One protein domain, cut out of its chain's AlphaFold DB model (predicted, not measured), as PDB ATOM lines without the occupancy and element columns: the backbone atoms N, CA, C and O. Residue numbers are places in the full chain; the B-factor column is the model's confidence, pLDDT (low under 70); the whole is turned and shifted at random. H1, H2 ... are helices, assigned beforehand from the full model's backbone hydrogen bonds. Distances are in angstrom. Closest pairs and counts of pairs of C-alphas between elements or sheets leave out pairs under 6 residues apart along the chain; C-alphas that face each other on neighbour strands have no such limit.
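Overview. This is residues 118 to 285 of the 304 residues of an uncharacterized protein of Gemmatimonadetes bacterium (UniProt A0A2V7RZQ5). Seven helices lie nearly lengthwise in an up-and-down bundle, each running against the one before it, with H3 and H5 at its core. H1, H7 and H6 complete a ring of contacts with these two, H4 packs on H3 and H5, and H2 packs on H1 at the rim. The 168 printed residues hold seven named helices, H1 to H7, and no named strand: all helix. The whole is compact, with a radius of gyration of the C-alphas of 15.4 A, and spans 45 by 35 by 30 A.

Along the chain. Find C-alpha 213 at (226.089, 191.469, 231.842); from there H5 runs 42.1 A to residue 242. H3 is residues 162 to 179, H4 184 to 208, 36.4 A long with a kink of 52 degrees near residue 200, and H6 248 to 262. H1, 118 to 135, begins at (225.776, 169.785, 218.654); H2 is 138 to 152, and H7 270 to 285.

Arrangement. Look first at H5, which touches H6 at Ala 225 and Ala 259, closest C-alphas 4.0 A apart, opposite ways. With residues 223 to 237 alone it touches H3, closest at Ile 170 and Ser 230, 5.7 A. H4 touches H3, Leu 173 to Ala 189 closest at 5.2 A. H1 touches H7 at Leu 127 and Ala 272, 4.2 A, and H2 at Ala 132 and Leu 141, 6.4 A. H2 and H5 are apart. Every O i to N i+4 pair is within hydrogen-bond range in H1, H3, H5, H6 and H7, against 8 of 11 in H2 and 16 of 21 in H4.

Size, cuts and confidence. The farthest C-alphas, Glu 139 and Glu 213, are 47.0 A apart. The printed part has no cut and no long link; residues 181 to 184 have pLDDT under 70.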
ATOM      1  N   GLU A 118     224.552 169.536 219.416       92.00
ATOM      2  CA  GLU A 118     225.776 169.785 218.654       92.00
ATOM      3  C   GLU A 118     227.016 169.985 219.547       92.00
ATOM      4  O   GLU A 118     228.104 169.495 219.228       92.00
ATOM      5  N   VAL A 119     226.863 170.662 220.690       94.25
ATOM      6  CA  VAL A 119     227.963 170.893 221.641       94.25
ATOM      7  C   VAL A 119     228.393 169.572 222.276       94.25
ATOM      8  O   VAL A 119     229.586 169.249 222.267       94.25
ATOM      9  N   GLY A 120     227.438 168.764 222.747       95.12
ATOM     10  CA  GLY A 120     227.713 167.435 223.290       95.12
ATOM     11  C   GLY A 120     228.354 166.498 222.263       95.12
ATOM     12  O   GLY A 120     229.298 165.769 222.590       95.12
ATOM     13  N   ALA A 121     227.929 166.558 220.996       95.50
ATOM     14  CA  ALA A 121     228.551 165.811 219.904       95.50
ATOM     15  C   ALA A 121     230.025 166.189 219.720       95.50
ATOM     16  O   ALA A 121     230.882 165.308 219.603       95.50
ATOM     17  N   LEU A 122     230.331 167.489 219.720       96.69
ATOM     18  CA  LEU A 122     231.688 168.015 219.565       96.69
ATOM     19  C   LEU A 122     232.590 167.629 220.748       96.69
ATOM     20  O   LEU A 122     233.707 167.150 220.529       96.69
ATOM     21  N   TYR A 123     232.106 167.732 221.989       97.12
ATOM     22  CA  TYR A 123     232.837 167.246 223.167       97.12
ATOM     23  C   TYR A 123     233.092 165.742 223.114       97.12
ATOM     24  O   TYR A 123     234.198 165.281 223.410       97.12
ATOM     25  N   ARG A 124     232.103 164.963 222.674       96.75
ATOM     26  CA  ARG A 124     232.265 163.518 222.522       96.75
ATOM     27  C   ARG A 124     233.277 163.161 221.440       96.75
ATOM     28  O   ARG A 124     234.043 162.220 221.628       96.75
ATOM     29  N   VAL A 125     233.325 163.900 220.334       97.25
ATOM     30  CA  VAL A 125     234.350 163.715 219.295       97.25
ATOM     31  C   VAL A 125     235.735 164.010 219.858       97.25
ATOM     32  O   VAL A 125     236.650 163.215 219.655       97.25
ATOM     33  N   LEU A 126     235.879 165.100 220.612       97.56
ATOM     34  CA  LEU A 126     237.137 165.460 221.261       97.56
ATOM     35  C   LEU A 126     237.628 164.353 222.206       97.56
ATOM     36  O   LEU A 126     238.791 163.950 222.141       97.56
ATOM     37  N   LEU A 127     236.720 163.804 223.017       98.12
ATOM     38  CA  LEU A 127     236.991 162.666 223.893       98.12
ATOM     39  C   LEU A 127     237.399 161.414 223.100       98.12
ATOM     40  O   LEU A 127     238.421 160.802 223.400       98.12
ATOM     41  N   VAL A 128     236.639 161.043 222.064       97.75
ATOM     42  CA  VAL A 128     236.916 159.872 221.211       97.75
ATOM     43  C   VAL A 128     238.295 159.972 220.556       97.75
ATOM     44  O   VAL A 128     239.039 158.991 220.552       97.75
ATOM     45  N   VAL A 129     238.657 161.146 220.035       97.50
ATOM     46  CA  VAL A 129     239.967 161.395 219.421       97.50
ATOM     47  C   VAL A 129     241.089 161.244 220.452       97.50
ATOM     48  O   VAL A 129     242.078 160.563 220.173       97.50
ATOM     49  N   ALA A 130     240.933 161.828 221.643       98.00
ATOM     50  CA  ALA A 130     241.927 161.742 222.709       98.00
ATOM     51  C   ALA A 130     242.129 160.292 223.192       98.00
ATOM     52  O   ALA A 130     243.251 159.782 223.221       98.00
ATOM     53  N   LEU A 131     241.035 159.579 223.478       98.50
ATOM     54  CA  LEU A 131     241.064 158.173 223.890       98.50
ATOM     55  C   LEU A 131     241.735 157.287 222.836       98.50
ATOM     56  O   LEU A 131     242.627 156.499 223.156       98.50
ATOM     57  N   ALA A 132     241.344 157.437 221.569       97.81
ATOM     58  CA  ALA A 132     241.922 156.673 220.471       97.81
ATOM     59  C   ALA A 132     243.427 156.926 220.325       97.81
ATOM     60  O   ALA A 132     244.184 155.991 220.054       97.81
ATOM     61  N   HIS A 133     243.868 158.174 220.516       97.19
ATOM     62  CA  HIS A 133     245.281 158.527 220.465       97.19
ATOM     63  C   HIS A 133     246.064 157.864 221.605       97.19
ATOM     64  O   HIS A 133     247.061 157.186 221.341       97.19
ATOM     65  N   VAL A 134     245.597 157.987 222.855       97.19
ATOM     66  CA  VAL A 134     246.254 157.351 224.012       97.19
ATOM     67  C   VAL A 134     246.312 155.835 223.844       97.19
ATOM     68  O   VAL A 134     247.373 155.243 224.052       97.19
ATOM     69  N   ALA A 135     245.218 155.213 223.398       97.06
ATOM     70  CA  ALA A 135     245.118 153.776 223.151       97.06
ATOM     71  C   ALA A 135     245.938 153.284 221.941       97.06
ATOM     72  O   ALA A 135     246.114 152.077 221.774       97.06
ATOM     73  N   GLY A 136     246.440 154.186 221.090       95.06
ATOM     74  CA  GLY A 136     247.153 153.826 219.862       95.06
ATOM     75  C   GLY A 136     246.258 153.175 218.802       95.06
ATOM     76  O   GLY A 136     246.721 152.300 218.083       95.06
ATOM     77  N   GLN A 137     244.989 153.582 218.718       95.19
ATOM     78  CA  GLN A 137     243.937 153.000 217.869       95.19
ATOM     79  C   GLN A 137     243.692 153.822 216.587       95.19
ATOM     80  O   GLN A 137     242.555 154.020 216.147       95.19
ATOM     81  N   ALA A 138     244.758 154.354 215.980       92.25
ATOM     82  CA  ALA A 138     244.660 155.226 214.806       92.25
ATOM     83  C   ALA A 138     243.988 154.534 213.601       92.25
ATOM     84  O   ALA A 138     243.283 155.175 212.819       92.25
ATOM     85  N   GLU A 139     244.168 153.221 213.468       92.06
ATOM     86  CA  GLU A 139     243.539 152.362 212.464       92.06
ATOM     87  C   GLU A 139     242.012 152.284 212.592       92.06
ATOM     88  O   GLU A 139     241.332 152.028 211.600       92.06
ATOM     89  N   ASN A 140     241.475 152.532 213.789       94.94
ATOM     90  CA  ASN A 140     240.039 152.580 214.058       94.94
ATOM     91  C   ASN A 140     239.491 154.002 213.993       94.94
ATOM     92  O   ASN A 140     238.405 154.221 213.455       94.94
ATOM     93  N   LEU A 141     240.256 154.979 214.481       94.81
ATOM     94  CA  LEU A 141     239.844 156.379 214.474       94.81
ATOM     95  C   LEU A 141     239.689 156.937 213.053       94.81
ATOM     96  O   LEU A 141     238.713 157.623 212.769       94.81
ATOM     97  N   ARG A 142     240.624 156.640 212.143       92.81
ATOM     98  CA  ARG A 142     240.600 157.165 210.763       92.81
ATOM     99  C   ARG A 142     239.309 156.835 209.995       92.81
ATOM    100  O   ARG A 142     238.680 157.773 209.506       92.81
ATOM    101  N   PRO A 143     238.881 155.562 209.870       93.19
ATOM    102  CA  PRO A 143     237.626 155.244 209.189       93.19
ATOM    103  C   PRO A 143     236.410 155.789 209.945       93.19
ATOM    104  O   PRO A 143     235.466 156.251 209.306       93.19
ATOM    105  N   TRP A 144     236.441 155.812 211.283       94.81
ATOM    106  CA  TRP A 144     235.371 156.417 212.079       94.81
ATOM    107  C   TRP A 144     235.206 157.912 211.767       94.81
ATOM    108  O   TRP A 144     234.100 158.359 211.462       94.81
ATOM    109  N   LEU A 145     236.302 158.677 211.738       93.50
ATOM    110  CA  LEU A 145     236.290 160.088 211.347       93.50
ATOM    111  C   LEU A 145     235.818 160.264 209.905       93.50
ATOM    112  O   LEU A 145     235.011 161.146 209.649       93.50
ATOM    113  N   ALA A 146     236.263 159.422 208.967       91.31
ATOM    114  CA  ALA A 146     235.870 159.524 207.561       91.31
ATOM    115  C   ALA A 146     234.345 159.440 207.359       91.31
ATOM    116  O   ALA A 146     233.792 160.184 206.549       91.31
ATOM    117  N   VAL A 147     233.659 158.586 208.129       91.25
ATOM    118  CA  VAL A 147     232.193 158.447 208.087       91.25
ATOM    119  C   VAL A 147     231.480 159.681 208.646       91.25
ATOM    120  O   VAL A 147     230.449 160.091 208.111       91.25
ATOM    121  N   HIS A 148     232.027 160.304 209.691       90.88
ATOM    122  CA  HIS A 148     231.378 161.423 210.379       90.88
ATOM    123  C   HIS A 148     231.834 162.802 209.877       90.88
ATOM    124  O   HIS A 148     231.139 163.788 210.118       90.88
ATOM    125  N   ARG A 149     232.948 162.892 209.130       89.25
ATOM    126  CA  ARG A 149     233.629 164.156 208.788       89.25
ATOM    127  C   ARG A 149     232.694 165.190 208.175       89.25
ATOM    128  O   ARG A 149     232.703 166.334 208.600       89.25
ATOM    129  N   ARG A 150     231.859 164.784 207.212       87.31
ATOM    130  CA  ARG A 150     230.931 165.700 206.520       87.31
ATOM    131  C   ARG A 150     229.882 166.315 207.446       87.31
ATOM    132  O   ARG A 150     229.428 167.416 207.165       87.31
ATOM    133  N   LYS A 151     229.474 165.595 208.495       88.94
ATOM    134  CA  LYS A 151     228.509 166.087 209.485       88.94
ATOM    135  C   LYS A 151     229.187 166.917 210.573       88.94
ATOM    136  O   LYS A 151     228.609 167.890 211.021       88.94
ATOM    137  N   LEU A 152     230.393 166.522 210.982       87.44
ATOM    138  CA  LEU A 152     231.155 167.192 212.039       87.44
ATOM    139  C   LEU A 152     231.767 168.520 211.586       87.44
ATOM    140  O   LEU A 152     231.784 169.478 212.348       87.44
ATOM    141  N   PHE A 153     232.269 168.562 210.352       87.88
ATOM    142  CA  PHE A 153     232.979 169.707 209.784       87.88
ATOM    143  C   PHE A 153     232.414 170.023 208.390       87.88
ATOM    144  O   PHE A 153     233.082 169.784 207.375       87.88
ATOM    145  N   PRO A 154     231.147 170.469 208.294       82.88
ATOM    146  CA  PRO A 154     230.618 170.982 207.042       82.88
ATOM    147  C   PRO A 154     231.431 172.215 206.615       82.88
ATOM    148  O   PRO A 154     231.916 172.987 207.431       82.88
ATOM    149  N   GLY A 155     231.638 172.379 205.309       76.88
ATOM    150  CA  GLY A 155     232.513 173.434 204.785       76.88
ATOM    151  C   GLY A 155     231.918 174.849 204.808       76.88
ATOM    152  O   GLY A 155     232.627 175.784 204.440       76.88
ATOM    153  N   ASP A 156     230.648 175.022 205.186       79.19
ATOM    154  CA  ASP A 156     229.961 176.320 205.190       79.19
ATOM    155  C   ASP A 156     229.469 176.675 206.593       79.19
ATOM    156  O   ASP A 156     228.357 176.341 206.987       79.19
ATOM    157  N   ASP A 157     230.333 177.367 207.332       81.56
ATOM    158  CA  ASP A 157     230.127 177.695 208.746       81.56
ATOM    159  C   ASP A 157     230.013 179.207 208.998       81.56
ATOM    160  O   ASP A 157     230.124 179.687 210.126       81.56
ATOM    161  N   ARG A 158     229.809 179.994 207.934       76.06
ATOM    162  CA  ARG A 158     229.858 181.465 207.996       76.06
ATOM    163  C   ARG A 158     228.774 182.079 208.879       76.06
ATOM    164  O   ARG A 158     229.017 183.145 209.453       76.06
ATOM    165  N   GLU A 159     227.632 181.406 208.973       83.31
ATOM    166  CA  GLU A 159     226.450 181.829 209.730       83.31
ATOM    167  C   GLU A 159     226.423 181.294 211.171       83.31
ATOM    168  O   GLU A 159     225.569 181.704 211.956       83.31
ATOM    169  N   LEU A 160     227.350 180.404 211.550       90.56
ATOM    170  CA  LEU A 160     227.394 179.885 212.914       90.56
ATOM    171  C   LEU A 160     227.794 180.978 213.908       90.56
ATOM    172  O   LEU A 160     228.678 181.803 213.652       90.56
ATOM    173  N   ARG A 161     227.164 180.937 215.086       94.06
ATOM    174  CA  ARG A 161     227.545 181.780 216.220       94.06
ATOM    175  C   ARG A 161     228.992 181.473 216.618       94.06
ATOM    176  O   ARG A 161     229.438 180.328 216.555       94.06
ATOM    177  N   TRP A 162     229.734 182.513 216.997       95.62
ATOM    178  CA  TRP A 162     231.187 182.439 217.161       95.62
ATOM    179  C   TRP A 162     231.661 181.355 218.138       95.62
ATOM    180  O   TRP A 162     232.630 180.666 217.848       95.62
ATOM    181  N   ASP A 163     230.985 181.181 219.265       95.56
ATOM    182  CA  ASP A 163     231.303 180.179 220.284       95.56
ATOM    183  C   ASP A 163     231.215 178.742 219.743       95.56
ATOM    184  O   ASP A 163     232.140 177.952 219.931       95.56
ATOM    185  N   LEU A 164     230.152 178.427 218.998       95.38
ATOM    186  CA  LEU A 164     229.963 177.116 218.378       95.38
ATOM    187  C   LEU A 164     230.958 176.880 217.234       95.38
ATOM    188  O   LEU A 164     231.574 175.815 217.146       95.38
ATOM    189  N   LEU A 165     231.168 177.895 216.391       95.62
ATOM    190  CA  LEU A 165     232.173 177.861 215.328       95.62
ATOM    191  C   LEU A 165     233.580 177.624 215.892       95.62
ATOM    192  O   LEU A 165     234.341 176.804 215.372       95.62
ATOM    193  N   LEU A 166     233.927 178.330 216.968       96.69
ATOM    194  CA  LEU A 166     235.205 178.199 217.651       96.69
ATOM    195  C   LEU A 166     235.369 176.792 218.233       96.69
ATOM    196  O   LEU A 166     236.397 176.165 217.976       96.69
ATOM    197  N   LEU A 167     234.364 176.266 218.947       97.12
ATOM    198  CA  LEU A 167     234.394 174.898 219.470       97.12
ATOM    199  C   LEU A 167     234.636 173.887 218.346       97.12
ATOM    200  O   LEU A 167     235.545 173.062 218.442       97.12
ATOM    201  N   ARG A 168     233.875 173.971 217.253       96.06
ATOM    202  CA  ARG A 168     234.019 173.059 216.116       96.06
ATOM    203  C   ARG A 168     235.422 173.106 215.513       96.06
ATOM    204  O   ARG A 168     236.027 172.056 215.294       96.06
ATOM    205  N   ARG A 169     235.970 174.306 215.297       95.94
ATOM    206  CA  ARG A 169     237.341 174.488 214.789       95.94
ATOM    207  C   ARG A 169     238.393 173.949 215.753       95.94
ATOM    208  O   ARG A 169     239.388 173.400 215.297       95.94
ATOM    209  N   ILE A 170     238.181 174.063 217.063       97.62
ATOM    210  CA  ILE A 170     239.072 173.481 218.076       97.62
ATOM    211  C   ILE A 170     239.020 171.952 218.036       97.62
ATOM    212  O   ILE A 170     240.063 171.305 218.112       97.62
ATOM    213  N   VAL A 171     237.832 171.365 217.882       97.38
ATOM    214  CA  VAL A 171     237.683 169.911 217.735       97.38
ATOM    215  C   VAL A 171     238.349 169.419 216.449       97.38
ATOM    216  O   VAL A 171     239.066 168.415 216.482       97.38
ATOM    217  N   GLU A 172     238.192 170.136 215.331       95.88
ATOM    218  CA  GLU A 172     238.920 169.830 214.092       95.88
ATOM    219  C   GLU A 172     240.435 169.959 214.310       95.88
ATOM    220  O   GLU A 172     241.184 169.044 213.974       95.88
ATOM    221  N   LEU A 173     240.889 171.033 214.961       96.94
ATOM    222  CA  LEU A 173     242.302 171.276 215.246       96.94
ATOM    223  C   LEU A 173     242.919 170.126 216.048       96.94
ATOM    224  O   LEU A 173     243.952 169.599 215.646       96.94
ATOM    225  N   TRP A 174     242.285 169.685 217.133       97.69
ATOM    226  CA  TRP A 174     242.763 168.535 217.908       97.69
ATOM    227  C   TRP A 174     242.740 167.231 217.109       97.69
ATOM    228  O   TRP A 174     243.661 166.421 217.233       97.69
ATOM    229  N   THR A 175     241.737 167.040 216.250       95.12
ATOM    230  CA  THR A 175     241.657 165.879 215.352       95.12
ATOM    231  C   THR A 175     242.853 165.829 214.399       95.12
ATOM    232  O   THR A 175     243.493 164.784 214.262       95.12
ATOM    233  N   GLU A 176     243.201 166.957 213.785       93.81
ATOM    234  CA  GLU A 176     244.343 167.063 212.873       93.81
ATOM    235  C   GLU A 176     245.683 166.985 213.638       93.81
ATOM    236  O   GLU A 176     246.595 166.258 213.236       93.81
ATOM    237  N   VAL A 177     245.802 167.634 214.804       94.88
ATOM    238  CA  VAL A 177     247.016 167.615 215.645       94.88
ATOM    239  C   VAL A 177     247.305 166.234 216.233       94.88
ATOM    240  O   VAL A 177     248.475 165.899 216.398       94.88
ATOM    241  N   LEU A 178     246.302 165.409 216.534       93.56
ATOM    242  CA  LEU A 178     246.519 164.053 217.063       93.56
ATOM    243  C   LEU A 178     246.547 162.977 215.969       93.56
ATOM    244  O   LEU A 178     247.163 161.926 216.169       93.56
ATOM    245  N   GLY A 179     245.904 163.223 214.822       84.94
ATOM    246  CA  GLY A 179     245.792 162.272 213.711       84.94
ATOM    247  C   GLY A 179     246.823 162.445 212.589       84.94
ATOM    248  O   GLY A 179     247.166 161.461 211.925       84.94
ATOM    249  N   GLY A 180     247.319 163.668 212.368       74.19
ATOM    250  CA  GLY A 180     248.223 164.005 211.265       74.19
ATOM    251  C   GLY A 180     249.570 163.290 211.368       74.19
ATOM    252  O   GLY A 180     250.095 163.107 212.466       74.19
ATOM    253  N   ALA A 181     250.161 162.895 210.238       62.81
ATOM    254  CA  ALA A 181     251.485 162.274 210.174       62.81
ATOM    255  C   ALA A 181     252.467 163.184 209.420       62.81
ATOM    256  O   ALA A 181     252.244 163.502 208.255       62.81
ATOM    257  N   GLY A 182     253.567 163.568 210.076       58.34
ATOM    258  CA  GLY A 182     254.572 164.472 209.506       58.34
ATOM    259  C   GLY A 182     254.066 165.907 209.251       58.34
ATOM    260  O   GLY A 182     252.904 166.203 209.521       58.34
ATOM    261  N   PRO A 183     254.929 166.811 208.748       60.91
ATOM    262  CA  PRO A 183     254.578 168.219 208.528       60.91
ATOM    263  C   PRO A 183     253.483 168.448 207.475       60.91
ATOM    264  O   PRO A 183     252.611 169.282 207.688       60.91
ATOM    265  N   SER A 184     253.465 167.682 206.379       61.28
ATOM    266  CA  SER A 184     252.414 167.787 205.349       61.28
ATOM    267  C   SER A 184     251.039 167.348 205.859       61.28
ATOM    268  O   SER A 184     250.013 167.823 205.388       61.28
ATOM    269  N   GLY A 185     250.998 166.477 206.871       75.38
ATOM    270  CA  GLY A 185     249.766 166.099 207.560       75.38
ATOM    271  C   GLY A 185     249.258 167.139 208.562       75.38
ATOM    272  O   GLY A 185     248.303 166.841 209.271       75.38
ATOM    273  N   LEU A 186     249.905 168.307 208.676       87.75
ATOM    274  CA  LEU A 186     249.601 169.344 209.670       87.75
ATOM    275  C   LEU A 186     249.203 170.698 209.057       87.75
ATOM    276  O   LEU A 186     248.884 171.624 209.801       87.75
ATOM    277  N   GLU A 187     249.159 170.816 207.728       90.25
ATOM    278  CA  GLU A 187     248.780 172.054 207.025       90.25
ATOM    279  C   GLU A 187     247.388 172.543 207.447       90.25
ATOM    280  O   GLU A 187     247.230 173.693 207.855       90.25
ATOM    281  N   ARG A 188     246.399 171.639 207.491       91.88
ATOM    282  CA  ARG A 188     245.040 171.960 207.952       91.88
ATOM    283  C   ARG A 188     245.015 172.487 209.389       91.88
ATOM    284  O   ARG A 188     244.273 173.417 209.694       91.88
ATOM    285  N   ALA A 189     245.834 171.921 210.275       94.50
ATOM    286  CA  ALA A 189     245.942 172.396 211.652       94.50
ATOM    287  C   ALA A 189     246.507 173.827 211.707       94.50
ATOM    288  O   ALA A 189     246.005 174.660 212.460       94.50
ATOM    289  N   MET A 190     247.504 174.144 210.874       94.19
ATOM    290  CA  MET A 190     248.053 175.501 210.771       94.19
ATOM    291  C   MET A 190     247.025 176.502 210.226       94.19
ATOM    292  O   MET A 190     246.897 177.596 210.776       94.19
ATOM    293  N   GLU A 191     246.261 176.124 209.196       94.81
ATOM    294  CA  GLU A 191     245.164 176.938 208.653       94.81
ATOM    295  C   GLU A 191     244.103 177.249 209.715       94.81
ATOM    296  O   GLU A 191     243.667 178.396 209.845       94.81
ATOM    297  N   LEU A 192     243.709 176.246 210.507       95.44
ATOM    298  CA  LEU A 192     242.745 176.414 211.596       95.44
ATOM    299  C   LEU A 192     243.258 177.399 212.651       95.44
ATOM    300  O   LEU A 192     242.523 178.304 213.043       95.44
ATOM    301  N   VAL A 193     244.525 177.281 213.067       97.12
ATOM    302  CA  VAL A 193     245.148 178.220 214.018       97.12
ATOM    303  C   VAL A 193     245.167 179.644 213.460       97.12
ATOM    304  O   VAL A 193     244.815 180.583 214.179       97.12
ATOM    305  N   ALA A 194     245.559 179.821 212.195       96.81
ATOM    306  CA  ALA A 194     245.580 181.133 211.550       96.81
ATOM    307  C   ALA A 194     244.177 181.758 211.507       96.81
ATOM    308  O   ALA A 194     243.997 182.890 211.952       96.81
ATOM    309  N   THR A 195     243.179 180.979 211.085       94.50
ATOM    310  CA  THR A 195     241.780 181.419 210.981       94.50
ATOM    311  C   THR A 195     241.205 181.812 212.345       94.50
ATOM    312  O   THR A 195     240.589 182.868 212.482       94.50
ATOM    313  N   ILE A 196     241.433 180.999 213.387       95.94
ATOM    314  CA  ILE A 196     240.990 181.312 214.756       95.94
ATOM    315  C   ILE A 196     241.594 182.644 215.221       95.94
ATOM    316  O   ILE A 196     240.885 183.472 215.792       95.94
ATOM    317  N   ARG A 197     242.891 182.866 214.975       96.31
ATOM    318  CA  ARG A 197     243.591 184.094 215.383       96.31
ATOM    319  C   ARG A 197     243.086 185.329 214.643       96.31
ATOM    320  O   ARG A 197     242.902 186.363 215.279       96.31
ATOM    321  N   GLU A 198     242.874 185.219 213.336       95.81
ATOM    322  CA  GLU A 198     242.414 186.320 212.488       95.81
ATOM    323  C   GLU A 198     240.990 186.764 212.853       95.81
ATOM    324  O   GLU A 198     240.727 187.955 213.014       95.81
ATOM    325  N   GLU A 199     240.076 185.812 213.053       94.31
ATOM    326  CA  GLU A 199     238.662 186.125 213.278       94.31
ATOM    327  C   GLU A 199     238.328 186.512 214.729       94.31
ATOM    328  O   GLU A 199     237.352 187.237 214.956       94.31
ATOM    329  N   ARG A 200     239.135 186.068 215.711       94.25
ATOM    330  CA  ARG A 200     238.852 186.198 217.153       94.25
ATOM    331  C   ARG A 200     238.380 187.592 217.544       94.25
ATOM    332  O   ARG A 200     237.304 187.739 218.110       94.25
ATOM    333  N   GLY A 201     239.175 188.620 217.252       94.25
ATOM    334  CA  GLY A 201     238.920 189.966 217.772       94.25
ATOM    335  C   GLY A 201     237.624 190.597 217.252       94.25
ATOM    336  O   GLY A 201     237.005 191.395 217.957       94.25
ATOM    337  N   ALA A 202     237.207 190.276 216.026       94.50
ATOM    338  CA  ALA A 202     235.957 190.776 215.459       94.50
ATOM    339  C   ALA A 202     234.756 189.967 215.967       94.50
ATOM    340  O   ALA A 202     233.831 190.547 216.535       94.50
ATOM    341  N   ARG A 203     234.817 188.637 215.836       95.12
ATOM    342  CA  ARG A 203     233.720 187.721 216.176       95.12
ATOM    343  C   ARG A 203     233.423 187.671 217.678       95.12
ATOM    344  O   ARG A 203     232.262 187.618 218.065       95.12
ATOM    345  N   GLU A 204     234.448 187.741 218.531       96.12
ATOM    346  CA  GLU A 204     234.279 187.775 219.992       96.12
ATOM    347  C   GLU A 204     233.552 189.048 220.438       96.12
ATOM    348  O   GLU A 204     232.611 188.976 221.223       96.12
ATOM    349  N   ARG A 205     233.933 190.215 219.900       95.56
ATOM    350  CA  ARG A 205     233.255 191.481 220.218       95.56
ATOM    351  C   ARG A 205     231.803 191.485 219.754       95.56
ATOM    352  O   ARG A 205     230.944 191.943 220.497       95.56
ATOM    353  N   GLU A 206     231.547 190.988 218.546       95.25
ATOM    354  CA  GLU A 206     230.195 190.864 217.996       95.25
ATOM    355  C   GLU A 206     229.319 189.948 218.859       95.25
ATOM    356  O   GLU A 206     228.213 190.333 219.231       95.25
ATOM    357  N   LEU A 207     229.836 188.777 219.242       96.31
ATOM    358  CA  LEU A 207     229.128 187.833 220.102       96.31
ATOM    359  C   LEU A 207     228.799 188.444 221.469       96.31
ATOM    360  O   LEU A 207     227.650 188.398 221.904       96.31
ATOM    361  N   LEU A 208     229.794 189.018 222.150       96.62
ATOM    362  CA  LEU A 208     229.621 189.536 223.509       96.62
ATOM    363  C   LEU A 208     228.677 190.742 223.565       96.62
ATOM    364  O   LEU A 208     227.946 190.885 224.536       96.62
ATOM    365  N   ALA A 209     228.618 191.556 222.506       95.50
ATOM    366  CA  ALA A 209     227.687 192.683 222.417       95.50
ATOM    367  C   ALA A 209     226.201 192.267 222.369       95.50
ATOM    368  O   ALA A 209     225.332 193.128 222.502       95.50
ATOM    369  N   SER A 210     225.903 190.980 222.152       93.31
ATOM    370  CA  SER A 210     224.533 190.455 222.083       93.31
ATOM    371  C   SER A 210     223.960 189.975 223.423       93.31
ATOM    372  O   SER A 210     222.784 189.620 223.473       93.31
ATOM    373  N   PHE A 211     224.762 189.970 224.492       95.38
ATOM    374  CA  PHE A 211     224.395 189.429 225.803       95.38
ATOM    375  C   PHE A 211     224.155 190.518 226.855       95.38
ATOM    376  O   PHE A 211     224.674 191.629 226.749       95.38
ATOM    377  N   ASP A 212     223.385 190.183 227.896       95.38
ATOM    378  CA  ASP A 212     223.369 190.971 229.132       95.38
ATOM    379  C   ASP A 212     224.639 190.741 229.975       95.38
ATOM    380  O   ASP A 212     225.414 189.829 229.705       95.38
ATOM    381  N   GLU A 213     224.864 191.542 231.023       92.69
ATOM    382  CA  GLU A 213     226.089 191.469 231.842       92.69
ATOM    383  C   GLU A 213     226.348 190.066 232.436       92.69
ATOM    384  O   GLU A 213     227.492 189.608 232.520       92.69
ATOM    385  N   SER A 214     225.291 189.349 232.830       90.56
ATOM    386  CA  SER A 214     225.400 188.031 233.467       90.56
ATOM    387  C   SER A 214     225.687 186.915 232.458       90.56
ATOM    388  O   SER A 214     226.463 185.989 232.722       90.56
ATOM    389  N   GLU A 215     225.070 186.994 231.283       94.06
ATOM    390  CA  GLU A 215     225.296 186.104 230.151       94.06
ATOM    391  C   GLU A 215     226.663 186.354 229.521       94.06
ATOM    392  O   GLU A 215     227.388 185.401 229.235       94.06
ATOM    393  N   GLU A 216     227.055 187.620 229.397       95.00
ATOM    394  CA  GLU A 216     228.357 188.041 228.896       95.00
ATOM    395  C   GLU A 216     229.471 187.459 229.768       95.00
ATOM    396  O   GLU A 216     230.415 186.870 229.241       95.00
ATOM    397  N   MET A 217     229.352 187.545 231.097       92.44
ATOM    398  CA  MET A 217     230.344 186.969 232.008       92.44
ATOM    399  C   MET A 217     230.480 185.450 231.824       92.44
ATOM    400  O   MET A 217     231.595 184.942 231.696       92.44
ATOM    401  N   ARG A 218     229.360 184.714 231.753       91.56
ATOM    402  CA  ARG A 218     229.380 183.260 231.498       91.56
ATOM    403  C   ARG A 218     230.016 182.934 230.147       91.56
ATOM    404  O   ARG A 218     230.865 182.047 230.069       91.56
ATOM    405  N   MET A 219     229.659 183.682 229.106       94.81
ATOM    406  CA  MET A 219     230.219 183.507 227.768       94.81
ATOM    407  C   MET A 219     231.722 183.814 227.734       94.81
ATOM    408  O   MET A 219     232.479 183.091 227.095       94.81
ATOM    409  N   ARG A 220     232.196 184.827 228.468       95.00
ATOM    410  CA  ARG A 220     233.631 185.131 228.590       95.00
ATOM    411  C   ARG A 220     234.414 183.971 229.197       95.00
ATOM    412  O   ARG A 220     235.471 183.639 228.668       95.00
ATOM    413  N   PHE A 221     233.906 183.331 230.253       93.00
ATOM    414  CA  PHE A 221     234.541 182.133 230.820       93.00
ATOM    415  C   PHE A 221     234.542 180.960 229.838       93.00
ATOM    416  O   PHE A 221     235.556 180.271 229.704       93.00
ATOM    417  N   TYR A 222     233.445 180.775 229.104       94.31
ATOM    418  CA  TYR A 222     233.366 179.737 228.083       94.31
ATOM    419  C   TYR A 222     234.394 179.950 226.962       94.31
ATOM    420  O   TYR A 222     235.204 179.069 226.675       94.31
ATOM    421  N   LEU A 223     234.445 181.155 226.388       96.44
ATOM    422  CA  LEU A 223     235.428 181.517 225.368       96.44
ATOM    423  C   LEU A 223     236.861 181.437 225.902       96.44
ATOM    424  O   LEU A 223     237.746 180.963 225.194       96.44
ATOM    425  N   PHE A 224     237.101 181.842 227.151       96.19
ATOM    426  CA  PHE A 224     238.402 181.702 227.809       96.19
ATOM    427  C   PHE A 224     238.867 180.241 227.833       96.19
ATOM    428  O   PHE A 224     240.009 179.954 227.469       96.19
ATOM    429  N   ALA A 225     237.978 179.305 228.178       96.31
ATOM    430  CA  ALA A 225     238.295 177.884 228.142       96.31
ATOM    431  C   ALA A 225     238.607 177.395 226.721       96.31
ATOM    432  O   ALA A 225     239.618 176.722 226.516       96.31
ATOM    433  N   LEU A 226     237.788 177.777 225.734       97.56
ATOM    434  CA  LEU A 226     238.010 177.424 224.330       97.56
ATOM    435  C   LEU A 226     239.348 177.969 223.807       97.56
ATOM    436  O   LEU A 226     240.093 177.251 223.138       97.56
ATOM    437  N   PHE A 227     239.715 179.204 224.149       97.56
ATOM    438  CA  PHE A 227     240.994 179.767 223.725       97.56
ATOM    439  C   PHE A 227     242.182 179.022 224.322       97.56
ATOM    440  O   PHE A 227     243.109 178.709 223.578       97.56
ATOM    441  N   HIS A 228     242.143 178.658 225.601       98.00
ATOM    442  CA  HIS A 228     243.210 177.844 226.183       98.00
ATOM    443  C   HIS A 228     243.248 176.421 225.616       98.00
ATOM    444  O   HIS A 228     244.323 175.851 225.427       98.00
ATOM    445  N   LEU A 229     242.098 175.867 225.238       97.69
ATOM    446  CA  LEU A 229     242.037 174.593 224.532       97.69
ATOM    447  C   LEU A 229     242.686 174.677 223.137       97.69
ATOM    448  O   LEU A 229     243.387 173.752 222.724       97.69
ATOM    449  N   SER A 230     242.498 175.802 222.438       98.00
ATOM    450  CA  SER A 230     243.150 176.099 221.154       98.00
ATOM    451  C   SER A 230     244.655 176.370 221.301       98.00
ATOM    452  O   SER A 230     245.451 175.962 220.454       98.00
ATOM    453  N   GLU A 231     245.062 177.020 222.394       98.12
ATOM    454  CA  GLU A 231     246.455 177.332 222.714       98.12
ATOM    455  C   GLU A 231     247.246 176.056 222.994       98.12
ATOM    456  O   GLU A 231     248.292 175.847 222.384       98.12
ATOM    457  N   ALA A 232     246.705 175.151 223.814       98.06
ATOM    458  CA  ALA A 232     247.298 173.841 224.069       98.06
ATOM    459  C   ALA A 232     247.532 173.049 222.770       98.06
ATOM    460  O   ALA A 232     248.620 172.513 222.552       98.06
ATOM    461  N   ALA A 233     246.538 173.017 221.875       98.00
ATOM    462  CA  ALA A 233     246.677 172.365 220.573       98.00
ATOM    463  C   ALA A 233     247.735 173.044 219.691       98.00
ATOM    464  O   ALA A 233     248.481 172.364 218.989       98.00
ATOM    465  N   THR A 234     247.820 174.377 219.741       97.38
ATOM    466  CA  THR A 234     248.800 175.165 218.981       97.38
ATOM    467  C   THR A 234     250.224 174.915 219.471       97.38
ATOM    468  O   THR A 234     251.115 174.698 218.656       97.38
ATOM    469  N   GLU A 235     250.452 174.900 220.783       97.19
ATOM    470  CA  GLU A 235     251.760 174.590 221.372       97.19
ATOM    471  C   GLU A 235     252.203 173.170 221.002       97.19
ATOM    472  O   GLU A 235     253.339 172.948 220.574       97.19
ATOM    473  N   LEU A 236     251.274 172.210 221.056       95.69
ATOM    474  CA  LEU A 236     251.545 170.848 220.617       95.69
ATOM    475  C   LEU A 236     251.845 170.783 219.112       95.69
ATOM    476  O   LEU A 236     252.784 170.104 218.709       95.69
ATOM    477  N   LEU A 237     251.092 171.506 218.279       95.06
ATOM    478  CA  LEU A 237     251.310 171.606 216.835       95.06
ATOM    479  C   LEU A 237     252.701 172.159 216.507       95.06
ATOM    480  O   LEU A 237     253.435 171.544 215.732       95.06
ATOM    481  N   LEU A 238     253.083 173.285 217.112       92.81
ATOM    482  CA  LEU A 238     254.403 173.891 216.923       92.81
ATOM    483  C   LEU A 238     255.505 172.922 217.340       92.81
ATOM    484  O   LEU A 238     256.452 172.705 216.579       92.81
ATOM    485  N   TYR A 239     255.323 172.236 218.469       92.12
ATOM    486  CA  TYR A 239     256.249 171.201 218.900       92.12
ATOM    487  C   TYR A 239     256.309 170.038 217.916       92.12
ATOM    488  O   TYR A 239     257.393 169.525 217.654       92.12
ATOM    489  N   ARG A 240     255.188 169.635 217.307       90.06
ATOM    490  CA  ARG A 240     255.119 168.604 216.258       90.06
ATOM    491  C   ARG A 240     255.730 169.030 214.918       90.06
ATOM    492  O   ARG A 240     256.189 168.159 214.178       90.06
ATOM    493  N   ILE A 241     255.840 170.316 214.621       88.38
ATOM    494  CA  ILE A 241     256.512 170.794 213.405       88.38
ATOM    495  C   ILE A 241     257.998 171.024 213.699       88.38
ATOM    496  O   ILE A 241     258.870 170.349 213.145       88.38
ATOM    497  N   HIS A 242     258.295 171.899 214.654       87.50
ATOM    498  CA  HIS A 242     259.631 172.453 214.867       87.50
ATOM    499  C   HIS A 242     260.446 171.713 215.932       87.50
ATOM    500  O   HIS A 242     261.669 171.784 215.916       87.50
ATOM    501  N   GLY A 243     259.803 170.953 216.825       84.62
ATOM    502  CA  GLY A 243     260.459 170.400 218.019       84.62
ATOM    503  C   GLY A 243     260.622 171.429 219.138       84.62
ATOM    504  O   GLY A 243     261.306 171.155 220.115       84.62
ATOM    505  N   ALA A 244     259.980 172.587 218.991       83.81
ATOM    506  CA  ALA A 244     259.975 173.700 219.922       83.81
ATOM    507  C   ALA A 244     258.519 174.096 220.245       83.81
ATOM    508  O   ALA A 244     257.653 173.923 219.388       83.81
ATOM    509  N   PRO A 245     258.245 174.652 221.432       86.50
ATOM    510  CA  PRO A 245     259.230 175.069 222.427       86.50
ATOM    511  C   PRO A 245     259.692 173.922 223.346       86.50
ATOM    512  O   PRO A 245     259.026 172.895 223.469       86.50
ATOM    513  N   ASN A 246     260.854 174.087 223.990       85.44
ATOM    514  CA  ASN A 246     261.445 173.064 224.870       85.44
ATOM    515  C   ASN A 246     260.608 172.813 226.137       85.44
ATOM    516  O   ASN A 246     260.646 171.725 226.704       85.44
ATOM    517  N   ASP A 247     259.834 173.809 226.565       90.50
ATOM    518  CA  ASP A 247     258.919 173.766 227.705       90.50
ATOM    519  C   ASP A 247     257.478 173.391 227.300       90.50
ATOM    520  O   ASP A 247     256.549 173.621 228.076       90.50
ATOM    521  N   VAL A 248     257.269 172.786 226.115       93.62
ATOM    522  CA  VAL A 248     255.933 172.415 225.592       93.62
ATOM    523  C   VAL A 248     255.075 171.681 226.623       93.62
ATOM    524  O   VAL A 248     253.885 171.966 226.746       93.62
ATOM    525  N   THR A 249     255.667 170.783 227.415       92.12
ATOM    526  CA  THR A 249     254.955 170.034 228.454       92.12
ATOM    527  C   THR A 249     254.299 170.971 229.466       92.12
ATOM    528  O   THR A 249     253.121 170.811 229.782       92.12
ATOM    529  N   GLN A 250     255.036 171.976 229.948       92.12
ATOM    530  CA  GLN A 250     254.528 172.950 230.911       92.12
ATOM    531  C   GLN A 250     253.463 173.845 230.275       92.12
ATOM    532  O   GLN A 250     252.428 174.090 230.892       92.12
ATOM    533  N   ARG A 251     253.685 174.305 229.040       95.50
ATOM    534  CA  ARG A 251     252.734 175.176 228.335       95.50
ATOM    535  C   ARG A 251     251.392 174.494 228.103       95.50
ATOM    536  O   ARG A 251     250.353 175.054 228.443       95.50
ATOM    537  N   VAL A 252     251.418 173.260 227.598       95.44
ATOM    538  CA  VAL A 252     250.206 172.459 227.385       95.44
ATOM    539  C   VAL A 252     249.510 172.162 228.714       95.44
ATOM    540  O   VAL A 252     248.293 172.313 228.799       95.44
ATOM    541  N   TYR A 253     250.262 171.799 229.761       92.88
ATOM    542  CA  TYR A 253     249.700 171.566 231.095       92.88
ATOM    543  C   TYR A 253     248.966 172.799 231.634       92.88
ATOM    544  O   TYR A 253     247.828 172.684 232.089       92.88
ATOM    545  N   VAL A 254     249.591 173.980 231.568       94.19
ATOM    546  CA  VAL A 254     248.994 175.232 232.055       94.19
ATOM    547  C   VAL A 254     247.735 175.572 231.265       94.19
ATOM    548  O   VAL A 254     246.693 175.812 231.872       94.19
ATOM    549  N   ALA A 255     247.795 175.535 229.933       96.69
ATOM    550  CA  ALA A 255     246.650 175.850 229.087       96.69
ATOM    551  C   ALA A 255     245.464 174.899 229.349       96.69
ATOM    552  O   ALA A 255     244.352 175.352 229.621       96.69
ATOM    553  N   LEU A 256     245.689 173.581 229.388       95.06
ATOM    554  CA  LEU A 256     244.619 172.620 229.691       95.06
ATOM    555  C   LEU A 256     244.081 172.761 231.126       95.06
ATOM    556  O   LEU A 256     242.878 172.620 231.341       95.06
ATOM    557  N   SER A 257     244.927 173.103 232.100       93.12
ATOM    558  CA  SER A 257     244.501 173.353 233.487       93.12
ATOM    559  C   SER A 257     243.640 174.613 233.618       93.12
ATOM    560  O   SER A 257     242.655 174.614 234.361       93.12
ATOM    561  N   LEU A 258     243.969 175.675 232.877       95.12
ATOM    562  CA  LEU A 258     243.160 176.894 232.812       95.12
ATOM    563  C   LEU A 258     241.812 176.621 232.138       95.12
ATOM    564  O   LEU A 258     240.779 177.027 232.672       95.12
ATOM    565  N   ALA A 259     241.800 175.862 231.036       95.44
ATOM    566  CA  ALA A 259     240.564 175.438 230.381       95.44
ATOM    567  C   ALA A 259     239.673 174.609 231.324       95.44
ATOM    568  O   ALA A 259     238.480 174.890 231.443       95.44
ATOM    569  N   ARG A 260     240.257 173.651 232.061       92.50
ATOM    570  CA  ARG A 260     239.560 172.840 233.078       92.50
ATOM    571  C   ARG A 260     238.985 173.692 234.205       92.50
ATOM    572  O   ARG A 260     237.863 173.468 234.640       92.50
ATOM    573  N   SER A 261     239.737 174.687 234.668       92.00
ATOM    574  CA  SER A 261     239.293 175.572 235.752       92.00
ATOM    575  C   SER A 261     238.132 176.466 235.311       92.00
ATOM    576  O   SER A 261     237.159 176.628 236.046       92.00
ATOM    577  N   ALA A 262     238.196 177.005 234.092       91.81
ATOM    578  CA  ALA A 262     237.149 177.860 233.533       91.81
ATOM    579  C   ALA A 262     235.870 177.104 233.143       91.81
ATOM    580  O   ALA A 262     234.804 177.704 233.069       91.81
ATOM    581  N   THR A 263     235.970 175.789 232.941       89.44
ATOM    582  CA  THR A 263     234.833 174.882 232.712       89.44
ATOM    583  C   THR A 263     234.433 174.123 233.974       89.44
ATOM    584  O   THR A 263     233.710 173.132 233.902       89.44
ATOM    585  N   SER A 264     234.877 174.575 235.154       81.50
ATOM    586  CA  SER A 264     234.486 173.948 236.416       81.50
ATOM    587  C   SER A 264     232.958 173.978 236.575       81.50
ATOM    588  O   SER A 264     232.336 175.033 236.654       81.50
ATOM    589  N   GLY A 265     232.344 172.792 236.565       80.06
ATOM    590  CA  GLY A 265     230.887 172.611 236.587       80.06
ATOM    591  C   GLY A 265     230.282 172.103 235.273       80.06
ATOM    592  O   GLY A 265     229.180 171.560 235.307       80.06
ATOM    593  N   ASP A 266     230.997 172.189 234.147       86.75
ATOM    594  CA  ASP A 266     230.624 171.505 232.905       86.75
ATOM    595  C   ASP A 266     231.176 170.072 232.923       86.75
ATOM    596  O   ASP A 266     232.348 169.802 232.645       86.75
ATOM    597  N   VAL A 267     230.311 169.127 233.291       87.06
ATOM    598  CA  VAL A 267     230.672 167.707 233.401       87.06
ATOM    599  C   VAL A 267     230.881 167.028 232.046       87.06
ATOM    600  O   VAL A 267     231.474 165.951 232.008       87.06
ATOM    601  N   GLN A 268     230.407 167.617 230.940       91.06
ATOM    602  CA  GLN A 268     230.480 166.988 229.620       91.06
ATOM    603  C   GLN A 268     231.871 167.138 228.993       91.06
ATOM    604  O   GLN A 268     232.375 166.191 228.388       91.06
ATOM    605  N   ILE A 269     232.512 168.300 229.154       92.88
ATOM    606  CA  ILE A 269     233.840 168.562 228.574       92.88
ATOM    607  C   ILE A 269     234.986 167.981 229.413       92.88
ATOM    608  O   ILE A 269     236.047 167.659 228.872       92.88
ATOM    609  N   LEU A 270     234.786 167.816 230.725       92.25
ATOM    610  CA  LEU A 270     235.847 167.442 231.662       92.25
ATOM    611  C   LEU A 270     236.627 166.175 231.247       92.25
ATOM    612  O   LEU A 270     237.856 166.261 231.185       92.25
ATOM    613  N   PRO A 271     235.988 165.039 230.885       94.69
ATOM    614  CA  PRO A 271     236.730 163.858 230.449       94.69
ATOM    615  C   PRO A 271     237.619 164.141 229.233       94.69
ATOM    616  O   PRO A 271     238.757 163.679 229.175       94.69
ATOM    617  N   ALA A 272     237.140 164.943 228.275       96.19
ATOM    618  CA  ALA A 272     237.917 165.286 227.091       96.19
ATOM    619  C   ALA A 272     239.189 166.064 227.465       96.19
ATOM    620  O   ALA A 272     240.263 165.733 226.970       96.19
ATOM    621  N   LEU A 273     239.105 167.041 228.375       94.31
ATOM    622  CA  LEU A 273     240.267 167.820 228.828       94.31
ATOM    623  C   LEU A 273     241.338 166.942 229.490       94.31
ATOM    624  O   LEU A 273     242.528 167.092 229.209       94.31
ATOM    625  N   GLU A 274     240.920 166.009 230.345       93.38
ATOM    626  CA  GLU A 274     241.831 165.109 231.059       93.38
ATOM    627  C   GLU A 274     242.526 164.128 230.098       93.38
ATOM    628  O   GLU A 274     243.739 163.917 230.179       93.38
ATOM    629  N   TRP A 275     241.797 163.586 229.118       97.06
ATOM    630  CA  TRP A 275     242.379 162.704 228.101       97.06
ATOM    631  C   TRP A 275     243.229 163.433 227.062       97.06
ATOM    632  O   TRP A 275     244.207 162.867 226.564       97.06
ATOM    633  N   LEU A 276     242.904 164.685 226.734       96.75
ATOM    634  CA  LEU A 276     243.741 165.526 225.877       96.75
ATOM    635  C   LEU A 276     245.107 165.777 226.505       96.75
ATOM    636  O   LEU A 276     246.115 165.775 225.798       96.75
ATOM    637  N   TYR A 277     245.152 165.929 227.826       94.12
ATOM    638  CA  TYR A 277     246.410 166.063 228.540       94.12
ATOM    639  C   TYR A 277     247.302 164.820 228.366       94.12
ATOM    640  O   TYR A 277     248.450 164.945 227.930       94.12
ATOM    641  N   GLU A 278     246.782 163.610 228.609       95.25
ATOM    642  CA  GLU A 278     247.572 162.385 228.390       95.25
ATOM    643  C   GLU A 278     247.906 162.181 226.901       95.25
ATOM    644  O   GLU A 278     249.002 161.729 226.569       95.25
ATOM    645  N   SER A 279     247.016 162.583 225.987       96.00
ATOM    646  CA  SER A 279     247.282 162.549 224.543       96.00
ATOM    647  C   SER A 279     248.472 163.432 224.164       96.00
ATOM    648  O   SER A 279     249.376 162.993 223.451       96.00
ATOM    649  N   ALA A 280     248.525 164.659 224.685       95.25
ATOM    650  CA  ALA A 280     249.657 165.550 224.473       95.25
ATOM    651  C   ALA A 280     250.950 164.977 225.072       95.25
ATOM    652  O   ALA A 280     251.989 164.974 224.407       95.25
ATOM    653  N   ALA A 281     250.887 164.405 226.278       92.31
ATOM    654  CA  ALA A 281     252.025 163.730 226.899       92.31
ATOM    655  C   ALA A 281     252.530 162.539 226.058       92.31
ATOM    656  O   ALA A 281     253.738 162.306 225.961       92.31
ATOM    657  N   CYS A 282     251.634 161.787 225.406       92.12
ATOM    658  CA  CYS A 282     251.989 160.752 224.433       92.12
ATOM    659  C   CYS A 282     252.767 161.314 223.238       92.12
ATOM    660  O   CYS A 282     253.829 160.773 222.924       92.12
ATOM    661  N   VAL A 283     252.290 162.394 222.615       92.00
ATOM    662  CA  VAL A 283     252.963 163.044 221.477       92.00
ATOM    663  C   VAL A 283     254.358 163.543 221.858       92.00
ATOM    664  O   VAL A 283     255.329 163.237 221.166       92.00
ATOM    665  N   ILE A 284     254.472 164.281 222.967       91.19
ATOM    666  CA  ILE A 284     255.740 164.881 223.409       91.19
ATOM    667  C   ILE A 284     256.788 163.785 223.638       91.19
ATOM    668  O   ILE A 284     257.872 163.804 223.057       91.19
ATOM    669  N   ARG A 285     256.406 162.751 224.392       87.38
ATOM    670  CA  ARG A 285     257.254 161.601 224.726       87.38
ATOM    671  C   ARG A 285     257.668 160.761 223.521       87.38
ATOM    672  O   ARG A 285     258.718 160.138 223.574       87.38
TER     673      ARG A 285